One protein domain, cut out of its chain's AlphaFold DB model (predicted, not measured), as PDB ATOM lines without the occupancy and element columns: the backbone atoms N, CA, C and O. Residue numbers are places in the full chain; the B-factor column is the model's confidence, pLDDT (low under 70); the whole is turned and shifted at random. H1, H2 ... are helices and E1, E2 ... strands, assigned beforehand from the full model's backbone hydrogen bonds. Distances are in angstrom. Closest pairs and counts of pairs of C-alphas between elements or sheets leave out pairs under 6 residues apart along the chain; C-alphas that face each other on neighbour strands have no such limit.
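This is residues 69 to 147 of the 338 residues of the protein "Mitochondrial RNA binding protein" of Trypanosoma brucei brucei (strain 927/4 GUTat10.1) (UniProt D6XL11). A small sheet of three strands, staggered so that different parts of E1 pair with E3 and with E2, has the longest helix, H1, over one face on the side of E3, and a short helix, H2, only grazes it. A long stretch with no named element, residues 75 to 100, loops out and comes back beside E2, where its residues 91 to 92 pair briefly with that strand. The printed part has 79 residues, with two named helices and three named strands in the order E1, H1, E2, H2, E3; the sheet runs E2, E1, E3, all antiparallel. The class is mixed, helices and strands, with under half of the residues, 36 of 79, in named elements. The whole is compact and rounded, with a radius of gyration of the C-alphas of 11.6 A and spans of 29 by 26 by 25 A.

E1, residues 69 to 74, begins at C-alpha 69 (466.971, 384.087, 394.629) and is 15.8 A long. E3, residues 141 to 147, is 17.7 A long and ends at C-alpha 147 (468.078, 388.861, 402.534). E2 has three residues, 120 to 122, over 7.0 A. H1, residues 101 to 114, begins at C-alpha 101 (470.317, 373.680, 407.688) and is 20.0 A long. H2, residues 124 to 129, is 8.7 A long.

E1 is the inner strand, and its pairing is staggered: residues 69 to 72 pair with E3, and residues 73 to 74 with E2. E1 and E3 are antiparallel at 141 degrees, with N 70 and O 143 at 2.8 A and N 72 and O 141 at 2.9 A, within hydrogen-bond range. E2 and E1 are antiparallel at 131 degrees, with N 73 and O 122 at 2.8 A. E2, H2 and E3 form a split strand-helix-strand unit, two strands of one sheet with a helix between them along the chain and with E1 between them in the sheet, and its crossover is right-handed. H1 on one face of the sheet makes two layers, a sheet with a helix over it. H1 has a height over the sheet of 8.9 A, lies over E3 and only just not over E1, on which 2 of its C-alphas fall, and runs along the strands, at 11 degrees to E3 on the local plane. The closest C-alphas of H1 and E3, those of Arg 110 and Ser 141, are 6.8 A apart. The closest C-alphas of E1 and H2, those of Tyr 73 and Arg 124, are 7.2 A apart. H1 and H2 are apart. In H1 and H2 every O i to N i+4 pair is within hydrogen-bond range.

The two C-alphas farthest apart, those of Ser 80 and Ser 147, are 31.8 A apart. The printed part has no cut. The links E1 to H1, with 26 residues, and H2 to E3, with 11, are long; those from H1 to E2 and from E2 to H2 are tight. The mean pLDDT of the printed part is 91.0, and residue 147 is under 70.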
ATOM      1  N   PRO A  69     466.575 385.303 395.320       70.39
ATOM      2  CA  PRO A  69     466.971 384.087 394.629       70.39
ATOM      3  C   PRO A  69     468.492 383.915 394.695       70.39
ATOM      4  O   PRO A  69     469.262 384.749 394.215       70.39
ATOM      5  N   LEU A  70     468.927 382.813 395.298       80.54
ATOM      6  CA  LEU A  70     470.310 382.362 395.282       80.54
ATOM      7  C   LEU A  70     470.464 381.327 394.162       80.54
ATOM      8  O   LEU A  70     470.051 380.177 394.308       80.54
ATOM      9  N   GLU A  71     471.048 381.740 393.035       87.90
ATOM     10  CA  GLU A  71     471.375 380.836 391.927       87.90
ATOM     11  C   GLU A  71     472.679 380.079 392.211       87.90
ATOM     12  O   GLU A  71     473.769 380.663 392.208       87.90
ATOM     13  N   LEU A  72     472.567 378.766 392.423       94.01
ATOM     14  CA  LEU A  72     473.699 377.865 392.618       94.01
ATOM     15  C   LEU A  72     473.775 376.836 391.493       94.01
ATOM     16  O   LEU A  72     472.778 376.261 391.066       94.01
ATOM     17  N   TYR A  73     474.994 376.571 391.048       95.91
ATOM     18  CA  TYR A  73     475.340 375.461 390.177       95.91
ATOM     19  C   TYR A  73     476.133 374.437 390.981       95.91
ATOM     20  O   TYR A  73     476.886 374.806 391.884       95.91
ATOM     21  N   ASN A  74     475.956 373.160 390.667       97.04
ATOM     22  CA  ASN A  74     476.731 372.077 391.260       97.04
ATOM     23  C   ASN A  74     478.013 371.827 390.446       97.04
ATOM     24  O   ASN A  74     478.038 372.063 389.236       97.04
ATOM     25  N   PHE A  75     479.066 371.325 391.089       96.97
ATOM     26  CA  PHE A  75     480.304 370.912 390.418       96.97
ATOM     27  C   PHE A  75     480.078 369.867 389.312       96.97
ATOM     28  O   PHE A  75     480.690 369.975 388.251       96.97
ATOM     29  N   ASP A  76     479.118 368.951 389.480       95.90
ATOM     30  CA  ASP A  76     478.714 367.965 388.465       95.90
ATOM     31  C   ASP A  76     478.220 368.610 387.150       95.90
ATOM     32  O   ASP A  76     478.126 367.942 386.116       95.90
ATOM     33  N   GLN A  77     477.911 369.911 387.152       96.27
ATOM     34  CA  GLN A  77     477.461 370.673 385.982       96.27
ATOM     35  C   GLN A  77     478.602 371.385 385.233       96.27
ATOM     36  O   GLN A  77     478.354 372.014 384.202       96.27
ATOM     37  N   LEU A  78     479.841 371.294 385.722       96.71
ATOM     38  CA  LEU A  78     481.045 371.795 385.054       96.71
ATOM     39  C   LEU A  78     481.597 370.744 384.080       96.71
ATOM     40  O   LEU A  78     481.441 369.545 384.305       96.71
ATOM     41  N   LEU A  79     482.239 371.183 382.993       95.26
ATOM     42  CA  LEU A  79     482.965 370.287 382.077       95.26
ATOM     43  C   LEU A  79     484.216 369.707 382.748       95.26
ATOM     44  O   LEU A  79     484.446 368.505 382.671       95.26
ATOM     45  N   SER A  80     484.958 370.567 383.447       93.04
ATOM     46  CA  SER A  80     486.140 370.219 384.234       93.04
ATOM     47  C   SER A  80     485.983 370.838 385.628       93.04
ATOM     48  O   SER A  80     486.305 372.017 385.806       93.04
ATOM     49  N   PRO A  81     485.403 370.121 386.609       92.54
ATOM     50  CA  PRO A  81     485.339 370.610 387.981       92.54
ATOM     51  C   PRO A  81     486.757 370.718 388.579       92.54
ATOM     52  O   PRO A  81     487.596 369.864 388.293       92.54
ATOM     53  N   PRO A  82     487.047 371.739 389.408       91.44
ATOM     54  CA  PRO A  82     488.315 371.846 390.127       91.44
ATOM     55  C   PRO A  82     488.638 370.606 390.965       91.44
ATOM     56  O   PRO A  82     487.775 370.119 391.696       91.44
ATOM     57  N   GLU A  83     489.897 370.169 390.946       88.56
ATOM     58  CA  GLU A  83     490.403 369.153 391.874       88.56
ATOM     59  C   GLU A  83     490.457 369.728 393.296       88.56
ATOM     60  O   GLU A  83     491.306 370.550 393.645       88.56
ATOM     61  N   VAL A  84     489.494 369.327 394.122       87.31
ATOM     62  CA  VAL A  84     489.373 369.721 395.528       87.31
ATOM     63  C   VAL A  84     488.909 368.526 396.348       87.31
ATOM     64  O   VAL A  84     488.205 367.658 395.837       87.31
ATOM     65  N   MET A  85     489.259 368.493 397.636       87.84
ATOM     66  CA  MET A  85     488.699 367.498 398.558       87.84
ATOM     67  C   MET A  85     487.167 367.577 398.555       87.84
ATOM     68  O   MET A  85     486.609 368.678 398.551       87.84
ATOM     69  N   GLU A  86     486.493 366.427 398.572       90.65
ATOM     70  CA  GLU A  86     485.029 366.371 398.597       90.65
ATOM     71  C   GLU A  86     484.477 367.044 399.865       90.65
ATOM     72  O   GLU A  86     485.058 366.935 400.950       90.65
ATOM     73  N   ALA A  87     483.369 367.780 399.741       91.74
ATOM     74  CA  ALA A  87     482.817 368.500 400.882       91.74
ATOM     75  C   ALA A  87     481.977 367.556 401.766       91.74
ATOM     76  O   ALA A  87     481.108 366.850 401.259       91.74
ATOM     77  N   PRO A  88     482.133 367.583 403.105       91.65
ATOM     78  CA  PRO A  88     481.412 366.667 404.000       91.65
ATOM     79  C   PRO A  88     479.893 366.922 404.043       91.65
ATOM     80  O   PRO A  88     479.118 366.062 404.456       91.65
ATOM     81  N   LYS A  89     479.465 368.125 403.648       96.41
ATOM     82  CA  LYS A  89     478.076 368.587 403.516       96.41
ATOM     83  C   LYS A  89     478.011 369.603 402.376       96.41
ATOM     84  O   LYS A  89     479.056 370.102 401.952       96.41
ATOM     85  N   HIS A  90     476.813 369.964 401.908       97.61
ATOM     86  CA  HIS A  90     476.690 370.938 400.822       97.61
ATOM     87  C   HIS A  90     477.360 372.267 401.199       97.61
ATOM     88  O   HIS A  90     477.026 372.877 402.218       97.61
ATOM     89  N   SER A  91     478.343 372.687 400.408       97.34
ATOM     90  CA  SER A  91     479.272 373.757 400.778       97.34
ATOM     91  C   SER A  91     479.510 374.720 399.627       97.34
ATOM     92  O   SER A  91     479.517 374.334 398.457       97.34
ATOM     93  N   SER A  92     479.743 375.986 399.967       95.59
ATOM     94  CA  SER A  92     480.102 377.000 398.983       95.59
ATOM     95  C   SER A  92     481.567 376.860 398.591       95.59
ATOM     96  O   SER A  92     482.453 376.998 399.435       95.59
ATOM     97  N   TYR A  93     481.833 376.671 397.300       95.36
ATOM     98  CA  TYR A  93     483.190 376.620 396.757       95.36
ATOM     99  C   TYR A  93     484.001 377.887 397.080       95.36
ATOM    100  O   TYR A  93     485.181 377.801 397.412       95.36
ATOM    101  N   SER A  94     483.371 379.068 397.049       92.44
ATOM    102  CA  SER A  94     484.072 380.341 397.249       92.44
ATOM    103  C   SER A  94     484.507 380.603 398.688       92.44
ATOM    104  O   SER A  94     485.592 381.128 398.903       92.44
ATOM    105  N   SER A  95     483.656 380.296 399.672       92.48
ATOM    106  CA  SER A  95     483.949 380.573 401.088       92.48
ATOM    107  C   SER A  95     484.473 379.351 401.838       92.48
ATOM    108  O   SER A  95     484.887 379.485 402.986       92.48
ATOM    109  N   ARG A  96     484.405 378.163 401.216       92.78
ATOM    110  CA  ARG A  96     484.667 376.848 401.820       92.78
ATOM    111  C   ARG A  96     483.815 376.550 403.063       92.78
ATOM    112  O   ARG A  96     484.116 375.625 403.810       92.78
ATOM    113  N   LYS A  97     482.728 377.305 403.273       94.42
ATOM    114  CA  LYS A  97     481.795 377.120 404.390       94.42
ATOM    115  C   LYS A  97     480.642 376.198 403.996       94.42
ATOM    116  O   LYS A  97     480.084 376.309 402.902       94.42
ATOM    117  N   VAL A  98     480.266 375.342 404.942       95.38
ATOM    118  CA  VAL A  98     479.042 374.538 404.915       95.38
ATOM    119  C   VAL A  98     477.830 375.472 404.979       95.38
ATOM    120  O   VAL A  98     477.816 376.420 405.767       95.38
ATOM    121  N   TYR A  99     476.811 375.228 404.155       93.50
ATOM    122  CA  TYR A  99     475.565 375.999 404.199       93.50
ATOM    123  C   TYR A  99     474.715 375.669 405.439       93.50
ATOM    124  O   TYR A  99     474.769 374.551 405.949       93.50
ATOM    125  N   GLY A 100     473.894 376.618 405.903       90.25
ATOM    126  CA  GLY A 100     472.961 376.403 407.020       90.25
ATOM    127  C   GLY A 100     471.859 375.378 406.712       90.25
ATOM    128  O   GLY A 100     471.598 375.068 405.552       90.25
ATOM    129  N   GLU A 101     471.194 374.866 407.749       90.31
ATOM    130  CA  GLU A 101     470.317 373.680 407.688       90.31
ATOM    131  C   GLU A 101     469.208 373.751 406.630       90.31
ATOM    132  O   GLU A 101     469.080 372.825 405.830       90.31
ATOM    133  N   LYS A 102     468.470 374.872 406.541       86.36
ATOM    134  CA  LYS A 102     467.455 375.088 405.488       86.36
ATOM    135  C   LYS A 102     468.041 374.850 404.088       86.36
ATOM    136  O   LYS A 102     467.453 374.162 403.259       86.36
ATOM    137  N   LEU A 103     469.231 375.395 403.845       90.13
ATOM    138  CA  LEU A 103     469.910 375.322 402.555       90.13
ATOM    139  C   LEU A 103     470.568 373.944 402.330       90.13
ATOM    140  O   LEU A 103     470.644 373.503 401.189       90.13
ATOM    141  N   GLN A 104     470.955 373.209 403.384       94.36
ATOM    142  CA  GLN A 104     471.307 371.782 403.264       94.36
ATOM    143  C   GLN A 104     470.124 370.950 402.769       94.36
ATOM    144  O   GLN A 104     470.309 370.088 401.913       94.36
ATOM    145  N   PHE A 105     468.927 371.181 403.312       91.95
ATOM    146  CA  PHE A 105     467.725 370.439 402.934       91.95
ATOM    147  C   PHE A 105     467.361 370.683 401.463       91.95
ATOM    148  O   PHE A 105     467.283 369.731 400.689       91.95
ATOM    149  N   GLU A 106     467.251 371.952 401.049       90.43
ATOM    150  CA  GLU A 106     466.938 372.301 399.656       90.43
ATOM    151  C   GLU A 106     468.010 371.810 398.666       90.43
ATOM    152  O   GLU A 106     467.673 371.302 397.596       90.43
ATOM    153  N   LEU A 107     469.302 371.892 399.008       94.17
ATOM    154  CA  LEU A 107     470.370 371.401 398.128       94.17
ATOM    155  C   LEU A 107     470.439 369.870 398.059       94.17
ATOM    156  O   LEU A 107     470.788 369.352 397.000       94.17
ATOM    157  N   ASN A 108     470.075 369.143 399.123       94.99
ATOM    158  CA  ASN A 108     469.962 367.681 399.070       94.99
ATOM    159  C   ASN A 108     468.803 367.245 398.161       94.99
ATOM    160  O   ASN A 108     469.005 366.368 397.325       94.99
ATOM    161  N   ASP A 109     467.630 367.879 398.268       91.20
ATOM    162  CA  ASP A 109     466.482 367.622 397.383       91.20
ATOM    163  C   ASP A 109     466.840 367.872 395.906       91.20
ATOM    164  O   ASP A 109     466.630 367.009 395.050       91.20
ATOM    165  N   ARG A 110     467.474 369.016 395.605       90.85
ATOM    166  CA  ARG A 110     467.950 369.334 394.248       90.85
ATOM    167  C   ARG A 110     469.027 368.357 393.767       90.85
ATOM    168  O   ARG A 110     468.981 367.938 392.612       90.85
ATOM    169  N   ALA A 111     469.966 367.962 394.629       93.87
ATOM    170  CA  ALA A 111     471.000 366.986 394.288       93.87
ATOM    171  C   ALA A 111     470.412 365.602 393.976       93.87
ATOM    172  O   ALA A 111     470.791 365.003 392.976       93.87
ATOM    173  N   GLN A 112     469.443 365.126 394.764       93.84
ATOM    174  CA  GLN A 112     468.746 363.864 394.500       93.84
ATOM    175  C   GLN A 112     467.951 363.918 393.187       93.84
ATOM    176  O   GLN A 112     468.091 363.026 392.353       93.84
ATOM    177  N   LYS A 113     467.178 364.987 392.955       91.69
ATOM    178  CA  LYS A 113     466.367 365.167 391.733       91.69
ATOM    179  C   LYS A 113     467.185 365.248 390.443       91.69
ATOM    180  O   LYS A 113     466.672 364.891 389.384       91.69
ATOM    181  N   HIS A 114     468.424 365.732 390.512       90.47
ATOM    182  CA  HIS A 114     469.294 365.902 389.345       90.47
ATOM    183  C   HIS A 114     470.475 364.920 389.284       90.47
ATOM    184  O   HIS A 114     471.264 364.998 388.344       90.47
ATOM    185  N   GLY A 115     470.597 363.999 390.246       93.20
ATOM    186  CA  GLY A 115     471.697 363.032 390.306       93.20
ATOM    187  C   GLY A 115     473.070 363.671 390.539       93.20
ATOM    188  O   GLY A 115     474.051 363.208 389.963       93.20
ATOM    189  N   PHE A 116     473.147 364.746 391.331       95.12
ATOM    190  CA  PHE A 116     474.420 365.393 391.667       95.12
ATOM    191  C   PHE A 116     475.118 364.682 392.831       95.12
ATOM    192  O   PHE A 116     474.560 364.552 393.927       95.12
ATOM    193  N   HIS A 117     476.363 364.285 392.599       94.24
ATOM    194  CA  HIS A 117     477.218 363.586 393.550       94.24
ATOM    195  C   HIS A 117     478.021 364.581 394.384       94.24
ATOM    196  O   HIS A 117     478.021 364.479 395.613       94.24
ATOM    197  N   SER A 118     478.656 365.572 393.742       95.89
ATOM    198  CA  SER A 118     479.477 366.536 394.467       95.89
ATOM    199  C   SER A 118     478.643 367.395 395.412       95.89
ATOM    200  O   SER A 118     477.542 367.869 395.106       95.89
ATOM    201  N   LYS A 119     479.196 367.646 396.596       97.63
ATOM    202  CA  LYS A 119     478.621 368.539 397.596       97.63
ATOM    203  C   LYS A 119     479.091 369.990 397.423       97.63
ATOM    204  O   LYS A 119     478.605 370.862 398.148       97.63
ATOM    205  N   TRP A 120     479.939 370.287 396.437       97.59
ATOM    206  CA  TRP A 120     480.365 371.648 396.102       97.59
ATOM    207  C   TRP A 120     479.372 372.399 395.207       97.59
ATOM    208  O   TRP A 120     478.966 371.925 394.144       97.59
ATOM    209  N   TRP A 121     479.047 373.628 395.614       97.09
ATOM    210  CA  TRP A 121     478.210 374.555 394.851       97.09
ATOM    211  C   TRP A 121     478.888 375.910 394.648       97.09
ATOM    212  O   TRP A 121     479.607 376.406 395.522       97.09
ATOM    213  N   LEU A 122     478.619 376.537 393.503       96.14
ATOM    214  CA  LEU A 122     479.149 377.848 393.125       96.14
ATOM    215  C   LEU A 122     478.116 378.699 392.375       96.14
ATOM    216  O   LEU A 122     477.179 378.176 391.778       96.14
ATOM    217  N   THR A 123     478.300 380.018 392.361       93.35
ATOM    218  CA  THR A 123     477.506 380.920 391.505       93.35
ATOM    219  C   THR A 123     478.111 381.033 390.100       93.35
ATOM    220  O   THR A 123     479.298 380.767 389.893       93.35
ATOM    221  N   ARG A 124     477.330 381.508 389.118       91.73
ATOM    222  CA  ARG A 124     477.832 381.779 387.753       91.73
ATOM    223  C   ARG A 124     479.035 382.732 387.749       91.73
ATOM    224  O   ARG A 124     480.016 382.469 387.062       91.73
ATOM    225  N   THR A 125     478.995 383.798 388.549       90.46
ATOM    226  CA  THR A 125     480.105 384.760 388.681       90.46
ATOM    227  C   THR A 125     481.375 384.101 389.225       90.46
ATOM    228  O   THR A 125     482.478 384.445 388.809       90.46
ATOM    229  N   GLN A 126     481.234 383.127 390.129       93.86
ATOM    230  CA  GLN A 126     482.367 382.365 390.659       93.86
ATOM    231  C   GLN A 126     482.956 381.428 389.603       93.86
ATOM    232  O   GLN A 126     484.178 381.348 389.514       93.86
ATOM    233  N   ALA A 127     482.127 380.785 388.776       93.90
ATOM    234  CA  ALA A 127     482.604 379.974 387.656       93.90
ATOM    235  C   ALA A 127     483.434 380.820 386.678       93.90
ATOM    236  O   ALA A 127     484.593 380.503 386.430       93.90
ATOM    237  N   VAL A 128     482.891 381.962 386.236       93.32
ATOM    238  CA  VAL A 128     483.582 382.904 385.336       93.32
ATOM    239  C   VAL A 128     484.900 383.404 385.939       93.32
ATOM    240  O   VAL A 128     485.927 383.360 385.267       93.32
ATOM    241  N   LYS A 129     484.916 383.804 387.221       94.01
ATOM    242  CA  LYS A 129     486.143 384.257 387.908       94.01
ATOM    243  C   LYS A 129     487.235 383.176 387.985       94.01
ATOM    244  O   LYS A 129     488.408 383.519 388.064       94.01
ATOM    245  N   ASN A 130     486.860 381.897 387.980       93.24
ATOM    246  CA  ASN A 130     487.785 380.760 388.032       93.24
ATOM    247  C   ASN A 130     487.988 380.095 386.651       93.24
ATOM    248  O   ASN A 130     488.505 378.985 386.596       93.24
ATOM    249  N   ALA A 131     487.561 380.738 385.552       94.66
ATOM    250  CA  ALA A 131     487.609 380.196 384.186       94.66
ATOM    251  C   ALA A 131     486.948 378.805 384.021       94.66
ATOM    252  O   ALA A 131     487.353 378.004 383.181       94.66
ATOM    253  N   LEU A 132     485.913 378.512 384.817       95.78
ATOM    254  CA  LEU A 132     485.210 377.227 384.810       95.78
ATOM    255  C   LEU A 132     484.063 377.235 383.798       95.78
ATOM    256  O   LEU A 132     483.154 378.067 383.874       95.78
ATOM    257  N   THR A 133     484.076 376.264 382.889       95.68
ATOM    258  CA  THR A 133     483.072 376.129 381.826       95.68
ATOM    259  C   THR A 133     481.963 375.162 382.235       95.68
ATOM    260  O   THR A 133     482.220 374.033 382.656       95.68
ATOM    261  N   PHE A 134     480.713 375.593 382.077       94.94
ATOM    262  CA  PHE A 134     479.529 374.765 382.306       94.94
ATOM    263  C   PHE A 134     479.253 373.804 381.139       94.94
ATOM    264  O   PHE A 134     479.516 374.122 379.982       94.94
ATOM    265  N   LYS A 135     478.644 372.651 381.439       93.93
ATOM    266  CA  LYS A 135     478.024 371.762 380.443       93.93
ATOM    267  C   LYS A 135     476.866 372.485 379.736       93.93
ATOM    268  O   LYS A 135     476.154 373.271 380.361       93.93
ATOM    269  N   ASN A 136     476.613 372.166 378.464       85.24
ATOM    270  CA  ASN A 136     475.585 372.833 377.639       85.24
ATOM    271  C   ASN A 136     474.158 372.789 378.228       85.24
ATOM    272  O   ASN A 136     473.331 373.633 377.898       85.24
ATOM    273  N   ASN A 137     473.860 371.816 379.093       84.19
ATOM    274  CA  ASN A 137     472.573 371.643 379.771       84.19
ATOM    275  C   ASN A 137     472.577 372.088 381.251       84.19
ATOM    276  O   ASN A 137     471.622 371.794 381.970       84.19
ATOM    277  N   ALA A 138     473.621 372.776 381.726       86.87
ATOM    278  CA  ALA A 138     473.726 373.222 383.114       86.87
ATOM    279  C   ALA A 138     472.622 374.233 383.478       86.87
ATOM    280  O   ALA A 138     472.573 375.354 382.964       86.87
ATOM    281  N   ARG A 139     471.752 373.849 384.417       86.54
ATOM    282  CA  ARG A 139     470.686 374.694 384.974       86.54
ATOM    283  C   ARG A 139     471.007 375.040 386.422       86.54
ATOM    284  O   ARG A 139     471.354 374.150 387.192       86.54
ATOM    285  N   SER A 140     470.872 376.306 386.796       85.93
ATOM    286  CA  SER A 140     470.999 376.720 388.194       85.93
ATOM    287  C   SER A 140     469.900 376.065 389.027       85.93
ATOM    288  O   SER A 140     468.724 376.154 388.680       85.93
ATOM    289  N   SER A 141     470.277 375.454 390.146       88.38
ATOM    290  CA  SER A 141     469.352 375.234 391.254       88.38
ATOM    291  C   SER A 141     469.116 376.584 391.912       88.38
ATOM    292  O   SER A 141     470.074 377.236 392.330       88.38
ATOM    293  N   ILE A 142     467.860 377.027 391.961       81.16
ATOM    294  CA  ILE A 142     467.525 378.334 392.522       81.16
ATOM    295  C   ILE A 142     466.733 378.162 393.807       81.16
ATOM    296  O   ILE A 142     465.794 377.366 393.874       81.16
ATOM    297  N   ILE A 143     467.195 378.867 394.836       80.79
ATOM    298  CA  ILE A 143     466.763 378.703 396.219       80.79
ATOM    299  C   ILE A 143     466.431 380.072 396.798       80.79
ATOM    300  O   ILE A 143     467.222 381.012 396.689       80.79
ATOM    301  N   LEU A 144     465.262 380.183 397.428       71.62
ATOM    302  CA  LEU A 144     464.822 381.412 398.078       71.62
ATOM    303  C   LEU A 144     465.530 381.567 399.428       71.62
ATOM    304  O   LEU A 144     465.146 381.004 400.464       71.62
ATOM    305  N   SER A 145     466.611 382.340 399.389       71.73
ATOM    306  CA  SER A 145     467.313 382.830 400.571       71.73
ATOM    307  C   SER A 145     466.616 384.079 401.110       71.73
ATOM    308  O   SER A 145     466.096 384.871 400.332       71.73
ATOM    309  N   LYS A 146     466.630 384.300 402.427       71.11
ATOM    310  CA  LYS A 146     466.180 385.580 402.990       71.11
ATOM    311  C   LYS A 146     467.348 386.559 403.017       71.11
ATOM    312  O   LYS A 146     468.359 386.283 403.661       71.11
ATOM    313  N   SER A 147     467.201 387.702 402.357       68.43
ATOM    314  CA  SER A 147     468.078 388.861 402.534       68.43
ATOM    315  C   SER A 147     467.358 389.917 403.357       68.43
ATOM    316  O   SER A 147     466.229 390.284 403.034       68.43
TER     317      SER A 147